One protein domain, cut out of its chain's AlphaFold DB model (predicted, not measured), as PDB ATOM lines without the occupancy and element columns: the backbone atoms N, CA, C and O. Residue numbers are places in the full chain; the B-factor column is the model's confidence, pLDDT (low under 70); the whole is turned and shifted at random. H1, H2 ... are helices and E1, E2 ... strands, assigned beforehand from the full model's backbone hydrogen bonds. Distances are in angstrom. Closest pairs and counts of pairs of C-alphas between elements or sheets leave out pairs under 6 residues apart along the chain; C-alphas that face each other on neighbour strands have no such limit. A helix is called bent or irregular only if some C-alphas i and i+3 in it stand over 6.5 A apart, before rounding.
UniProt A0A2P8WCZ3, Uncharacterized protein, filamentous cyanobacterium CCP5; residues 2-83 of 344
ATOM      1  N   ALA A   2       3.803 -58.856   7.236       67.19
ATOM      2  CA  ALA A   2       2.961 -57.803   7.803       67.19
ATOM      3  C   ALA A   2       3.415 -56.447   7.239       67.19
ATOM      4  O   ALA A   2       4.614 -56.207   7.118       67.19
ATOM      5  N   LYS A   3       2.468 -55.596   6.837       86.94
ATOM      6  CA  LYS A   3       2.779 -54.265   6.309       86.94
ATOM      7  C   LYS A   3       3.242 -53.373   7.462       86.94
ATOM      8  O   LYS A   3       2.608 -53.376   8.513       86.94
ATOM      9  N   ILE A   4       4.321 -52.619   7.265       93.75
ATOM     10  CA  ILE A   4       4.816 -51.686   8.279       93.75
ATOM     11  C   ILE A   4       3.777 -50.576   8.550       93.75
ATOM     12  O   ILE A   4       3.270 -49.984   7.591       93.75
ATOM     13  N   PRO A   5       3.439 -50.287   9.822       96.12
ATOM     14  CA  PRO A   5       2.562 -49.176  10.162       96.12
ATOM     15  C   PRO A   5       3.332 -47.850  10.057       96.12
ATOM     16  O   PRO A   5       4.170 -47.524  10.903       96.12
ATOM     17  N   LEU A   6       3.057 -47.087   8.997       96.75
ATOM     18  CA  LEU A   6       3.671 -45.790   8.710       96.75
ATOM     19  C   LEU A   6       3.414 -44.766   9.821       96.75
ATOM     20  O   LEU A   6       4.311 -43.988  10.137       96.75
ATOM     21  N   SER A   7       2.254 -44.811  10.478       97.25
ATOM     22  CA  SER A   7       1.970 -43.928  11.615       97.25
ATOM     23  C   SER A   7       2.938 -44.146  12.786       97.25
ATOM     24  O   SER A   7       3.338 -43.193  13.459       97.25
ATOM     25  N   GLY A   8       3.387 -45.389  12.989       97.88
ATOM     26  CA  GLY A   8       4.439 -45.725  13.947       97.88
ATOM     27  C   GLY A   8       5.809 -45.206  13.520       97.88
ATOM     28  O   GLY A   8       6.540 -44.664  14.347       97.88
ATOM     29  N   VAL A   9       6.141 -45.310  12.229       98.12
ATOM     30  CA  VAL A   9       7.390 -44.765  11.664       98.12
ATOM     31  C   VAL A   9       7.474 -43.258  11.899       98.12
ATOM     32  O   VAL A   9       8.492 -42.766  12.390       98.12
ATOM     33  N   ASP A  10       6.401 -42.525  11.607       97.75
ATOM     34  CA  ASP A  10       6.341 -41.075  11.806       97.75
ATOM     35  C   ASP A  10       6.499 -40.697  13.283       97.75
ATOM     36  O   ASP A  10       7.216 -39.747  13.623       97.75
ATOM     37  N   LEU A  11       5.879 -41.471  14.180       98.00
ATOM     38  CA  LEU A  11       5.986 -41.250  15.616       98.00
ATOM     39  C   LEU A  11       7.405 -41.515  16.137       98.00
ATOM     40  O   LEU A  11       7.920 -40.718  16.920       98.00
ATOM     41  N   ILE A  12       8.072 -42.569  15.662       98.38
ATOM     42  CA  ILE A  12       9.475 -42.858  15.994       98.38
ATOM     43  C   ILE A  12      10.366 -41.695  15.549       98.38
ATOM     44  O   ILE A  12      11.093 -41.125  16.365       98.38
ATOM     45  N   LYS A  13      10.254 -41.261  14.286       97.62
ATOM     46  CA  LYS A  13      11.043 -40.140  13.747       97.62
ATOM     47  C   LYS A  13      10.851 -38.851  14.550       97.62
ATOM     48  O   LYS A  13      11.811 -38.109  14.769       97.62
ATOM     49  N   LYS A  14       9.633 -38.595  15.041       96.06
ATOM     50  CA  LYS A  14       9.319 -37.444  15.903       96.06
ATOM     51  C   LYS A  14      10.096 -37.446  17.228       96.06
ATOM     52  O   LYS A  14      10.326 -36.362  17.769       96.06
ATOM     53  N   PHE A  15      10.481 -38.608  17.761       95.62
ATOM     54  CA  PHE A  15      11.145 -38.720  19.066       95.62
ATOM     55  C   PHE A  15      12.643 -39.038  19.008       95.62
ATOM     56  O   PHE A  15      13.366 -38.534  19.862       95.62
ATOM     57  N   GLU A  16      13.118 -39.819  18.036       92.75
ATOM     58  CA  GLU A  16      14.537 -40.217  17.969       92.75
ATOM     59  C   GLU A  16      15.448 -39.087  17.461       92.75
ATOM     60  O   GLU A  16      16.586 -38.941  17.904       92.75
ATOM     61  N   GLY A  17      14.924 -38.224  16.584       90.56
ATOM     62  CA  GLY A  17      15.689 -37.148  15.952       90.56
ATOM     63  C   GLY A  17      16.703 -37.663  14.920       90.56
ATOM     64  O   GLY A  17      17.336 -38.698  15.089       90.56
ATOM     65  N   LEU A  18      16.869 -36.929  13.817       95.81
ATOM     66  CA  LEU A  18      17.769 -37.343  12.738       95.81
ATOM     67  C   LEU A  18      19.207 -36.889  12.995       95.81
ATOM     68  O   LEU A  18      19.470 -35.693  13.155       95.81
ATOM     69  N   ARG A  19      20.153 -37.828  12.926       96.06
ATOM     70  CA  ARG A  19      21.598 -37.568  12.953       96.06
ATOM     71  C   ARG A  19      22.264 -38.169  11.719       96.06
ATOM     72  O   ARG A  19      22.410 -39.376  11.620       96.06
ATOM     73  N   LEU A  20      22.672 -37.326  10.774       97.19
ATOM     74  CA  LEU A  20      23.302 -37.780   9.524       97.19
ATOM     75  C   LEU A  20      24.794 -38.095   9.662       97.19
ATOM     76  O   LEU A  20      25.370 -38.667   8.749       97.19
ATOM     77  N   GLU A  21      25.401 -37.740  10.791       96.62
ATOM     78  CA  GLU A  21      26.785 -38.057  11.133       96.62
ATOM     79  C   GLU A  21      26.794 -38.962  12.370       96.62
ATOM     80  O   GLU A  21      26.142 -38.657  13.375       96.62
ATOM     81  N   ALA A  22      27.516 -40.080  12.291       94.69
ATOM     82  CA  ALA A  22      27.603 -41.065  13.355       94.69
ATOM     83  C   ALA A  22      28.343 -40.513  14.582       94.69
ATOM     84  O   ALA A  22      29.485 -40.051  14.490       94.69
ATOM     85  N   TYR A  23      27.710 -40.616  15.751       90.75
ATOM     86  CA  TYR A  23      28.195 -40.050  17.008       90.75
ATOM     87  C   TYR A  23      28.343 -41.118  18.100       90.75
ATOM     88  O   TYR A  23      27.697 -42.168  18.073       90.75
ATOM     89  N   ALA A  24      29.218 -40.855  19.070       87.56
ATOM     90  CA  ALA A  24      29.356 -41.681  20.266       87.56
ATOM     91  C   ALA A  24      28.256 -41.358  21.277       87.56
ATOM     92  O   ALA A  24      27.912 -40.188  21.454       87.56
ATOM     93  N   ASP A  25      27.740 -42.379  21.966       74.38
ATOM     94  CA  ASP A  25      26.846 -42.154  23.099       74.38
ATOM     95  C   ASP A  25      27.594 -41.311  24.156       74.38
ATOM     96  O   ASP A  25      28.654 -41.727  24.639       74.38
ATOM     97  N   PRO A  26      27.074 -40.127  24.531       65.88
ATOM     98  CA  PRO A  26      27.724 -39.237  25.490       65.88
ATOM     99  C   PRO A  26      27.956 -39.859  26.874       65.88
ATOM    100  O   PRO A  26      28.809 -39.374  27.613       65.88
ATOM    101  N   ARG A  27      27.190 -40.893  27.255       62.91
ATOM    102  CA  ARG A  27      27.317 -41.579  28.551       62.91
ATOM    103  C   ARG A  27      28.391 -42.654  28.554       62.91
ATOM    104  O   ARG A  27      29.029 -42.845  29.584       62.91
ATOM    105  N   THR A  28      28.569 -43.370  27.449       66.25
ATOM    106  CA  THR A  28      29.560 -44.455  27.361       66.25
ATOM    107  C   THR A  28      30.876 -43.984  26.745       66.25
ATOM    108  O   THR A  28      31.900 -44.638  26.926       66.25
ATOM    109  N   GLY A  29      30.867 -42.850  26.033       62.03
ATOM    110  CA  GLY A  29      32.045 -42.248  25.410       62.03
ATOM    111  C   GLY A  29      32.662 -43.093  24.289       62.03
ATOM    112  O   GLY A  29      33.762 -42.785  23.836       62.03
ATOM    113  N   GLY A  30      31.985 -44.156  23.838       71.12
ATOM    114  CA  GLY A  30      32.552 -45.158  22.940       71.12
ATOM    115  C   GLY A  30      31.510 -45.962  22.162       71.12
ATOM    116  O   GLY A  30      30.318 -45.671  22.192       71.12
ATOM    117  N   LYS A  31      31.997 -46.964  21.416       72.38
ATOM    118  CA  LYS A  31      31.189 -47.847  20.556       72.38
ATOM    119  C   LYS A  31      30.027 -48.512  21.331       72.38
ATOM    120  O   LYS A  31      30.205 -48.832  22.505       72.38
ATOM    121  N   PRO A  32      28.904 -48.840  20.659       85.19
ATOM    122  CA  PRO A  32      28.652 -48.618  19.234       85.19
ATOM    123  C   PRO A  32      28.272 -47.161  18.916       85.19
ATOM    124  O   PRO A  32      27.676 -46.471  19.736       85.19
ATOM    125  N   TYR A  33      28.632 -46.692  17.718       91.75
ATOM    126  CA  TYR A  33      28.253 -45.356  17.248       91.75
ATOM    127  C   TYR A  33      26.843 -45.373  16.668       91.75
ATOM    128  O   TYR A  33      26.469 -46.326  15.987       91.75
ATOM    129  N   THR A  34      26.085 -44.316  16.946       91.81
ATOM    130  CA  THR A  34      24.680 -44.186  16.548       91.81
ATOM    131  C   THR A  34      24.548 -43.201  15.391       91.81
ATOM    132  O   THR A  34      25.223 -42.173  15.380       91.81
ATOM    133  N   VAL A  35      23.687 -43.499  14.418       94.94
ATOM    134  CA  VAL A  35      23.404 -42.650  13.252       94.94
ATOM    135  C   VAL A  35      21.936 -42.789  12.826       94.94
ATOM    136  O   VAL A  35      21.206 -43.661  13.298       94.94
ATOM    137  N   GLY A  36      21.486 -41.920  11.927       96.56
ATOM    138  CA  GLY A  36      20.142 -41.926  11.372       96.56
ATOM    139  C   GLY A  36      19.105 -41.612  12.439       96.56
ATOM    140  O   GLY A  36      19.175 -40.563  13.078       96.56
ATOM    141  N   TRP A  37      18.159 -42.532  12.609       96.62
ATOM    142  CA  TRP A  37      17.067 -42.455  13.582       96.62
ATOM    143  C   TRP A  37      17.319 -43.307  14.837       96.62
ATOM    144  O   TRP A  37      16.363 -43.710  15.483       96.62
ATOM    145  N   GLY A  38      18.583 -43.611  15.162       93.06
ATOM    146  CA  GLY A  38      18.944 -44.434  16.329       93.06
ATOM    147  C   GLY A  38      19.657 -45.752  15.997       93.06
ATOM    148  O   GLY A  38      19.814 -46.614  16.860       93.06
ATOM    149  N   SER A  39      20.114 -45.935  14.759       93.44
ATOM    150  CA  SER A  39      20.754 -47.171  14.306       93.44
ATOM    151  C   SER A  39      22.213 -47.254  14.760       93.44
ATOM    152  O   SER A  39      22.976 -46.304  14.604       93.44
ATOM    153  N   THR A  40      22.630 -48.420  15.258       91.56
ATOM    154  CA  THR A  40      24.021 -48.688  15.679       91.56
ATOM    155  C   THR A  40      24.791 -49.606  14.726       91.56
ATOM    156  O   THR A  40      26.007 -49.786  14.860       91.56
ATOM    157  N   ARG A  41      24.092 -50.197  13.749       92.25
ATOM    158  CA  ARG A  41      24.628 -51.133  12.755       92.25
ATOM    159  C   ARG A  41      24.065 -50.845  11.369       92.25
ATOM    160  O   ARG A  41      22.941 -50.363  11.239       92.25
ATOM    161  N   LYS A  42      24.858 -51.160  10.347       93.75
ATOM    162  CA  LYS A  42      24.457 -51.160   8.936       93.75
ATOM    163  C   LYS A  42      23.625 -52.409   8.629       93.75
ATOM    164  O   LYS A  42      23.570 -53.338   9.434       93.75
ATOM    165  N   ARG A  43      23.024 -52.465   7.436       92.75
ATOM    166  CA  ARG A  43      22.202 -53.612   6.994       92.75
ATOM    167  C   ARG A  43      22.972 -54.931   6.904       92.75
ATOM    168  O   ARG A  43      22.380 -55.992   7.033       92.75
ATOM    169  N   ASP A  44      24.282 -54.868   6.689       91.56
ATOM    170  CA  ASP A  44      25.171 -56.036   6.703       91.56
ATOM    171  C   ASP A  44      25.614 -56.441   8.128       91.56
ATOM    172  O   ASP A  44      26.429 -57.345   8.298       91.56
ATOM    173  N   GLY A  45      25.102 -55.764   9.165       90.06
ATOM    174  CA  GLY A  45      25.442 -55.982  10.570       90.06
ATOM    175  C   GLY A  45      26.746 -55.316  11.025       90.06
ATOM    176  O   GLY A  45      27.042 -55.316  12.230       90.06
ATOM    177  N   SER A  46      27.524 -54.725  10.113       92.81
ATOM    178  CA  SER A  46      28.769 -54.037  10.455       92.81
ATOM    179  C   SER A  46      28.501 -52.756  11.267       92.81
ATOM    180  O   SER A  46      27.450 -52.123  11.119       92.81
ATOM    181  N   PRO A  47      29.405 -52.368  12.187       93.69
ATOM    182  CA  PRO A  47      29.240 -51.146  12.967       93.69
ATOM    183  C   PRO A  47      29.531 -49.902  12.116       93.69
ATOM    184  O   PRO A  47      30.375 -49.931  11.219       93.69
ATOM    185  N   PHE A  48      28.897 -48.782  12.457       93.81
ATOM    186  CA  PHE A  48      29.291 -47.476  11.925       93.81
ATOM    187  C   PHE A  48      30.667 -47.050  12.442       93.81
ATOM    188  O   PHE A  48      31.097 -47.459  13.528       93.81
ATOM    189  N   GLN A  49      31.357 -46.212  11.670       93.69
ATOM    190  CA  GLN A  49      32.575 -45.526  12.100       93.69
ATOM    191  C   GLN A  49      32.253 -44.128  12.640       93.69
ATOM    192  O   GLN A  49      31.234 -43.537  12.298       93.69
ATOM    193  N   LEU A  50      33.112 -43.591  13.512       91.75
ATOM    194  CA  LEU A  50      32.911 -42.251  14.069       91.75
ATOM    195  C   LEU A  50      32.967 -41.221  12.937       91.75
ATOM    196  O   LEU A  50      33.899 -41.259  12.135       91.75
ATOM    197  N   LYS A  51      32.002 -40.297  12.904       92.44
ATOM    198  CA  LYS A  51      31.823 -39.304  11.833       92.44
ATOM    199  C   LYS A  51      31.489 -39.869  10.450       92.44
ATOM    200  O   LYS A  51      31.507 -39.127   9.472       92.44
ATOM    201  N   GLU A  52      31.180 -41.161  10.341       95.50
ATOM    202  CA  GLU A  52      30.607 -41.703   9.111       95.50
ATOM    203  C   GLU A  52      29.286 -40.981   8.816       95.50
ATOM    204  O   GLU A  52      28.487 -40.763   9.729       95.50
ATOM    205  N   THR A  53      29.071 -40.587   7.560       97.31
ATOM    206  CA  THR A  53      27.875 -39.843   7.159       97.31
ATOM    207  C   THR A  53      26.965 -40.685   6.282       97.31
ATOM    208  O   THR A  53      27.434 -41.497   5.487       97.31
ATOM    209  N   ILE A  54      25.662 -40.471   6.435       97.25
ATOM    210  CA  ILE A  54      24.620 -41.036   5.577       97.25
ATOM    211  C   ILE A  54      23.684 -39.920   5.115       97.25
ATOM    212  O   ILE A  54      23.553 -38.878   5.758       97.25
ATOM    213  N   THR A  55      23.007 -40.130   3.999       98.06
ATOM    214  CA  THR A  55      21.925 -39.270   3.525       98.06
ATOM    215  C   THR A  55      20.655 -39.489   4.350       98.06
ATOM    216  O   THR A  55      20.474 -40.508   5.019       98.06
ATOM    217  N   ARG A  56      19.714 -38.537   4.276       97.38
ATOM    218  CA  ARG A  56      18.380 -38.713   4.872       97.38
ATOM    219  C   ARG A  56      17.665 -39.947   4.310       97.38
ATOM    220  O   ARG A  56      17.033 -40.653   5.085       97.38
ATOM    221  N   GLN A  57      17.787 -40.209   3.007       97.50
ATOM    222  CA  GLN A  57      17.168 -41.379   2.383       97.50
ATOM    223  C   GLN A  57      17.754 -42.677   2.945       97.50
ATOM    224  O   GLN A  57      17.006 -43.565   3.331       97.50
ATOM    225  N   GLU A  58      19.080 -42.767   3.079       97.44
ATOM    226  CA  GLU A  58      19.727 -43.939   3.681       97.44
ATOM    227  C   GLU A  58      19.321 -44.134   5.146       97.44
ATOM    228  O   GLU A  58      19.095 -45.268   5.565       97.44
ATOM    229  N   ALA A  59      19.177 -43.048   5.915       97.81
ATOM    230  CA  ALA A  59      18.673 -43.105   7.287       97.81
ATOM    231  C   ALA A  59      17.222 -43.606   7.349       97.81
ATOM    232  O   ALA A  59      16.892 -44.441   8.191       97.81
ATOM    233  N   ASP A  60      16.362 -43.103   6.460       97.31
ATOM    234  CA  ASP A  60      14.963 -43.514   6.356       97.31
ATOM    235  C   ASP A  60      14.849 -44.991   5.967       97.31
ATOM    236  O   ASP A  60      14.153 -45.749   6.641       97.31
ATOM    237  N   ASP A  61      15.584 -45.428   4.946       96.75
ATOM    238  CA  ASP A  61      15.550 -46.817   4.499       96.75
ATOM    239  C   ASP A  61      16.165 -47.773   5.533       96.75
ATOM    240  O   ASP A  61      15.730 -48.918   5.661       96.75
ATOM    241  N   LEU A  62      17.193 -47.333   6.271       96.81
ATOM    242  CA  LEU A  62      17.775 -48.115   7.362       96.81
ATOM    243  C   LEU A  62      16.773 -48.296   8.505       96.81
ATOM    244  O   LEU A  62      16.634 -49.413   8.999       96.81
ATOM    245  N   LEU A  63      16.040 -47.243   8.879       97.38
ATOM    246  CA  LEU A  63      14.980 -47.343   9.882       97.38
ATOM    247  C   LEU A  63      13.898 -48.334   9.442       97.38
ATOM    248  O   LEU A  63      13.543 -49.217  10.218       97.38
ATOM    249  N   ILE A  64      13.396 -48.223   8.207       97.19
ATOM    250  CA  ILE A  64      12.378 -49.147   7.685       97.19
ATOM    251  C   ILE A  64      12.886 -50.588   7.728       97.19
ATOM    252  O   ILE A  64      12.201 -51.459   8.259       97.19
ATOM    253  N   TRP A  65      14.112 -50.824   7.256       95.69
ATOM    254  CA  TRP A  65      14.717 -52.151   7.287       95.69
ATOM    255  C   TRP A  65      14.802 -52.708   8.716       95.69
ATOM    256  O   TRP A  65      14.360 -53.830   8.955       95.69
ATOM    257  N   GLN A  66      15.286 -51.930   9.691       95.75
ATOM    258  CA  GLN A  66      15.356 -52.380  11.087       95.75
ATOM    259  C   GLN A  66      13.971 -52.688  11.657       95.75
ATOM    260  O   GLN A  66      13.786 -53.693  12.342       95.75
ATOM    261  N   LEU A  67      12.979 -51.848  11.365       97.06
ATOM    262  CA  LEU A  67      11.618 -52.080  11.828       97.06
ATOM    263  C   LEU A  67      11.048 -53.380  11.259       97.06
ATOM    264  O   LEU A  67      10.466 -54.154  12.010       97.06
ATOM    265  N   GLU A  68      11.254 -53.657   9.974       95.44
ATOM    266  CA  GLU A  68      10.775 -54.883   9.331       95.44
ATOM    267  C   GLU A  68      11.502 -56.144   9.810       95.44
ATOM    268  O   GLU A  68      10.862 -57.184   9.973       95.44
ATOM    269  N   GLN A  69      12.818 -56.068  10.027       93.44
ATOM    270  CA  GLN A  69      13.635 -57.240  10.361       93.44
ATOM    271  C   GLN A  69      13.694 -57.535  11.865       93.44
ATOM    272  O   GLN A  69      13.741 -58.701  12.252       93.44
ATOM    273  N   GLU A  70      13.693 -56.508  12.716       94.06
ATOM    274  CA  GLU A  70      14.012 -56.653  14.143       94.06
ATOM    275  C   GLU A  70      12.816 -56.351  15.056       94.06
ATOM    276  O   GLU A  70      12.610 -57.050  16.048       94.06
ATOM    277  N   PHE A  71      11.998 -55.341  14.736       96.62
ATOM    278  CA  PHE A  71      10.962 -54.860  15.664       96.62
ATOM    279  C   PHE A  71       9.558 -55.377  15.364       96.62
ATOM    280  O   PHE A  71       8.827 -55.713  16.295       96.62
ATOM    281  N   LEU A  72       9.162 -55.448  14.096       96.62
ATOM    282  CA  LEU A  72       7.835 -55.895  13.684       96.62
ATOM    283  C   LEU A  72       7.605 -57.398  13.921       96.62
ATOM    284  O   LEU A  72       6.512 -57.738  14.377       96.62
ATOM    285  N   PRO A  73       8.574 -58.310  13.675       96.62
ATOM    286  CA  PRO A  73       8.320 -59.740  13.832       96.62
ATOM    287  C   PRO A  73       7.932 -60.151  15.262       96.62
ATOM    288  O   PRO A  73       6.964 -60.902  15.392       96.62
ATOM    289  N   PRO A  74       8.582 -59.644  16.336       97.06
ATOM    290  CA  PRO A  74       8.122 -59.888  17.702       97.06
ATOM    291  C   PRO A  74       6.729 -59.315  17.989       97.06
ATOM    292  O   PRO A  74       5.923 -59.985  18.630       97.06
ATOM    293  N   GLN A  75       6.403 -58.127  17.465       97.12
ATOM    294  CA  GLN A  75       5.091 -57.507  17.713       97.12
ATOM    295  C   GLN A  75       3.958 -58.265  17.034       97.12
ATOM    296  O   GLN A  75       2.874 -58.400  17.595       97.12
ATOM    297  N   ALA A  76       4.226 -58.843  15.864       95.38
ATOM    298  CA  ALA A  76       3.268 -59.682  15.160       95.38
ATOM    299  C   ALA A  76       2.884 -60.964  15.932       95.38
ATOM    300  O   ALA A  76       1.902 -61.606  15.567       95.38
ATOM    301  N   GLN A  77       3.622 -61.328  16.992       93.62
ATOM    302  CA  GLN A  77       3.289 -62.446  17.887       93.62
ATOM    303  C   GLN A  77       2.351 -62.050  19.038       93.62
ATOM    304  O   GLN A  77       1.902 -62.919  19.788       93.62
ATOM    305  N   ILE A  78       2.051 -60.759  19.211       91.38
ATOM    306  CA  ILE A  78       1.141 -60.291  20.259       91.38
ATOM    307  C   ILE A  78      -0.278 -60.806  19.946       91.38
ATOM    308  O   ILE A  78      -0.770 -60.606  18.831       91.38
ATOM    309  N   PRO A  79      -0.973 -61.456  20.901       85.75
ATOM    310  CA  PRO A  79      -2.337 -61.925  20.702       85.75
ATOM    311  C   PRO A  79      -3.257 -60.801  20.226       85.75
ATOM    312  O   PRO A  79      -3.332 -59.739  20.835       85.75
ATOM    313  N   GLY A  80      -3.956 -61.043  19.120       86.00
ATOM    314  CA  GLY A  80      -4.865 -60.067  18.526       86.00
ATOM    315  C   GLY A  80      -4.212 -59.027  17.609       86.00
ATOM    316  O   GLY A  80      -4.937 -58.202  17.063       86.00
ATOM    317  N   TRP A  81      -2.894 -59.091  17.363       91.31
ATOM    318  CA  TRP A  81      -2.171 -58.147  16.494       91.31
ATOM    319  C   TRP A  81      -2.841 -57.919  15.131       91.31
ATOM    320  O   TRP A  81      -2.947 -56.784  14.667       91.31
ATOM    321  N   SER A  82      -3.327 -58.986  14.492       90.44
ATOM    322  CA  SER A  82      -3.981 -58.924  13.178       90.44
ATOM    323  C   SER A  82      -5.314 -58.172  13.171       90.44
ATOM    324  O   SER A  82      -5.780 -57.798  12.101       90.44
ATOM    325  N   PHE A  83      -5.937 -57.983  14.337       89.19
ATOM    326  CA  PHE A  83      -7.186 -57.232  14.491       89.19
ATOM    327  C   PHE A  83      -6.951 -55.772  14.882       89.19
ATOM    328  O   PHE A  83      -7.891 -54.980  14.849       89.19
TER     329      PHE A  83
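What this domain is: This is residues 2 to 83 of the 344 residues of an uncharacterized protein of filamentous cyanobacterium CCP5 (UniProt A0A2P8WCZ3). A small two-stranded hairpin, E1 and E2, sits at one end of an elongated domain, and the long helix H2 packs on it with its residues 56 to 63 and then runs away to the other end. The shorter helix H1 comes near H2 at a steep angle, and the long unnamed stretch of residues 37 to 55 loops about the hairpin's end. The printed part has 82 residues, with two named helices and two named strands in the order H1, E1, E2, H2; the sheet's order is E1 - E2, antiparallel. The class is mixed, helices and strands, with 39 residues, under half, in named elements. The whole is only just compact, close to loose, with a radius of gyration of the C-alphas of 14.0 A, and it spans 43 by 24 by 21 A.

Where its parts are: H1, residues 6 to 16, begins with C-alpha 6 at (3.671, -45.790, 8.710) and measures 15.3 A from first to last C-alpha. E1, residues 19 to 23, measures 8.1 A, and E2, residues 34 to 36, measures 7.2 A. H2, residues 56 to 75, runs 26.4 A from C-alpha 56 at (18.380, -38.713, 4.872) to C-alpha 75 at (5.091, -57.507, 17.713). It has a kink of 34 degrees near residue 68 and is irregular, but only just: C-alphas 69 and 72 are 6.8 A apart.

How they stand to each other: H1 and H2 are close but not clearly touching; their closest C-alphas, those of Val 9 and Ile 64, are 7.7 A apart. They run opposite ways at a steep tilt of 68 degrees, only just short of about perpendicular. E1 and E2 form a hairpin, antiparallel at 173 degrees, with N 19 and O 36 at 2.9 A and N 36 and O 19 at 2.7 A, both within hydrogen-bond range. E2 and H2 have 7 pairs of C-alphas within 8 A; the closest are those of Gly 36 and Ala 59, 4.5 A apart. E1 and H2 have 2 such pairs, the closest being the C-alphas of Leu 20 and Arg 56, 6.8 A apart. H1 and E2 are apart. In H1 every O i to N i+4 pair is within hydrogen-bond range; in H2, 12 of 16 are.

The domain as a whole: The two C-alphas farthest apart are those of Gly 29 and Phe 83, at 43.4 A, while the first and last printed C-alphas, those of Ala 2 and Phe 83, are 12.2 A apart. The link from H1 to E1 is tight, that from E1 to E2 is short with 10 residues, and that from E2 to H2 is long with 19. The printed part has no cut. The mean pLDDT of the printed part is 91.8, and it is under 70 at residue 2 and residues 26 to 29.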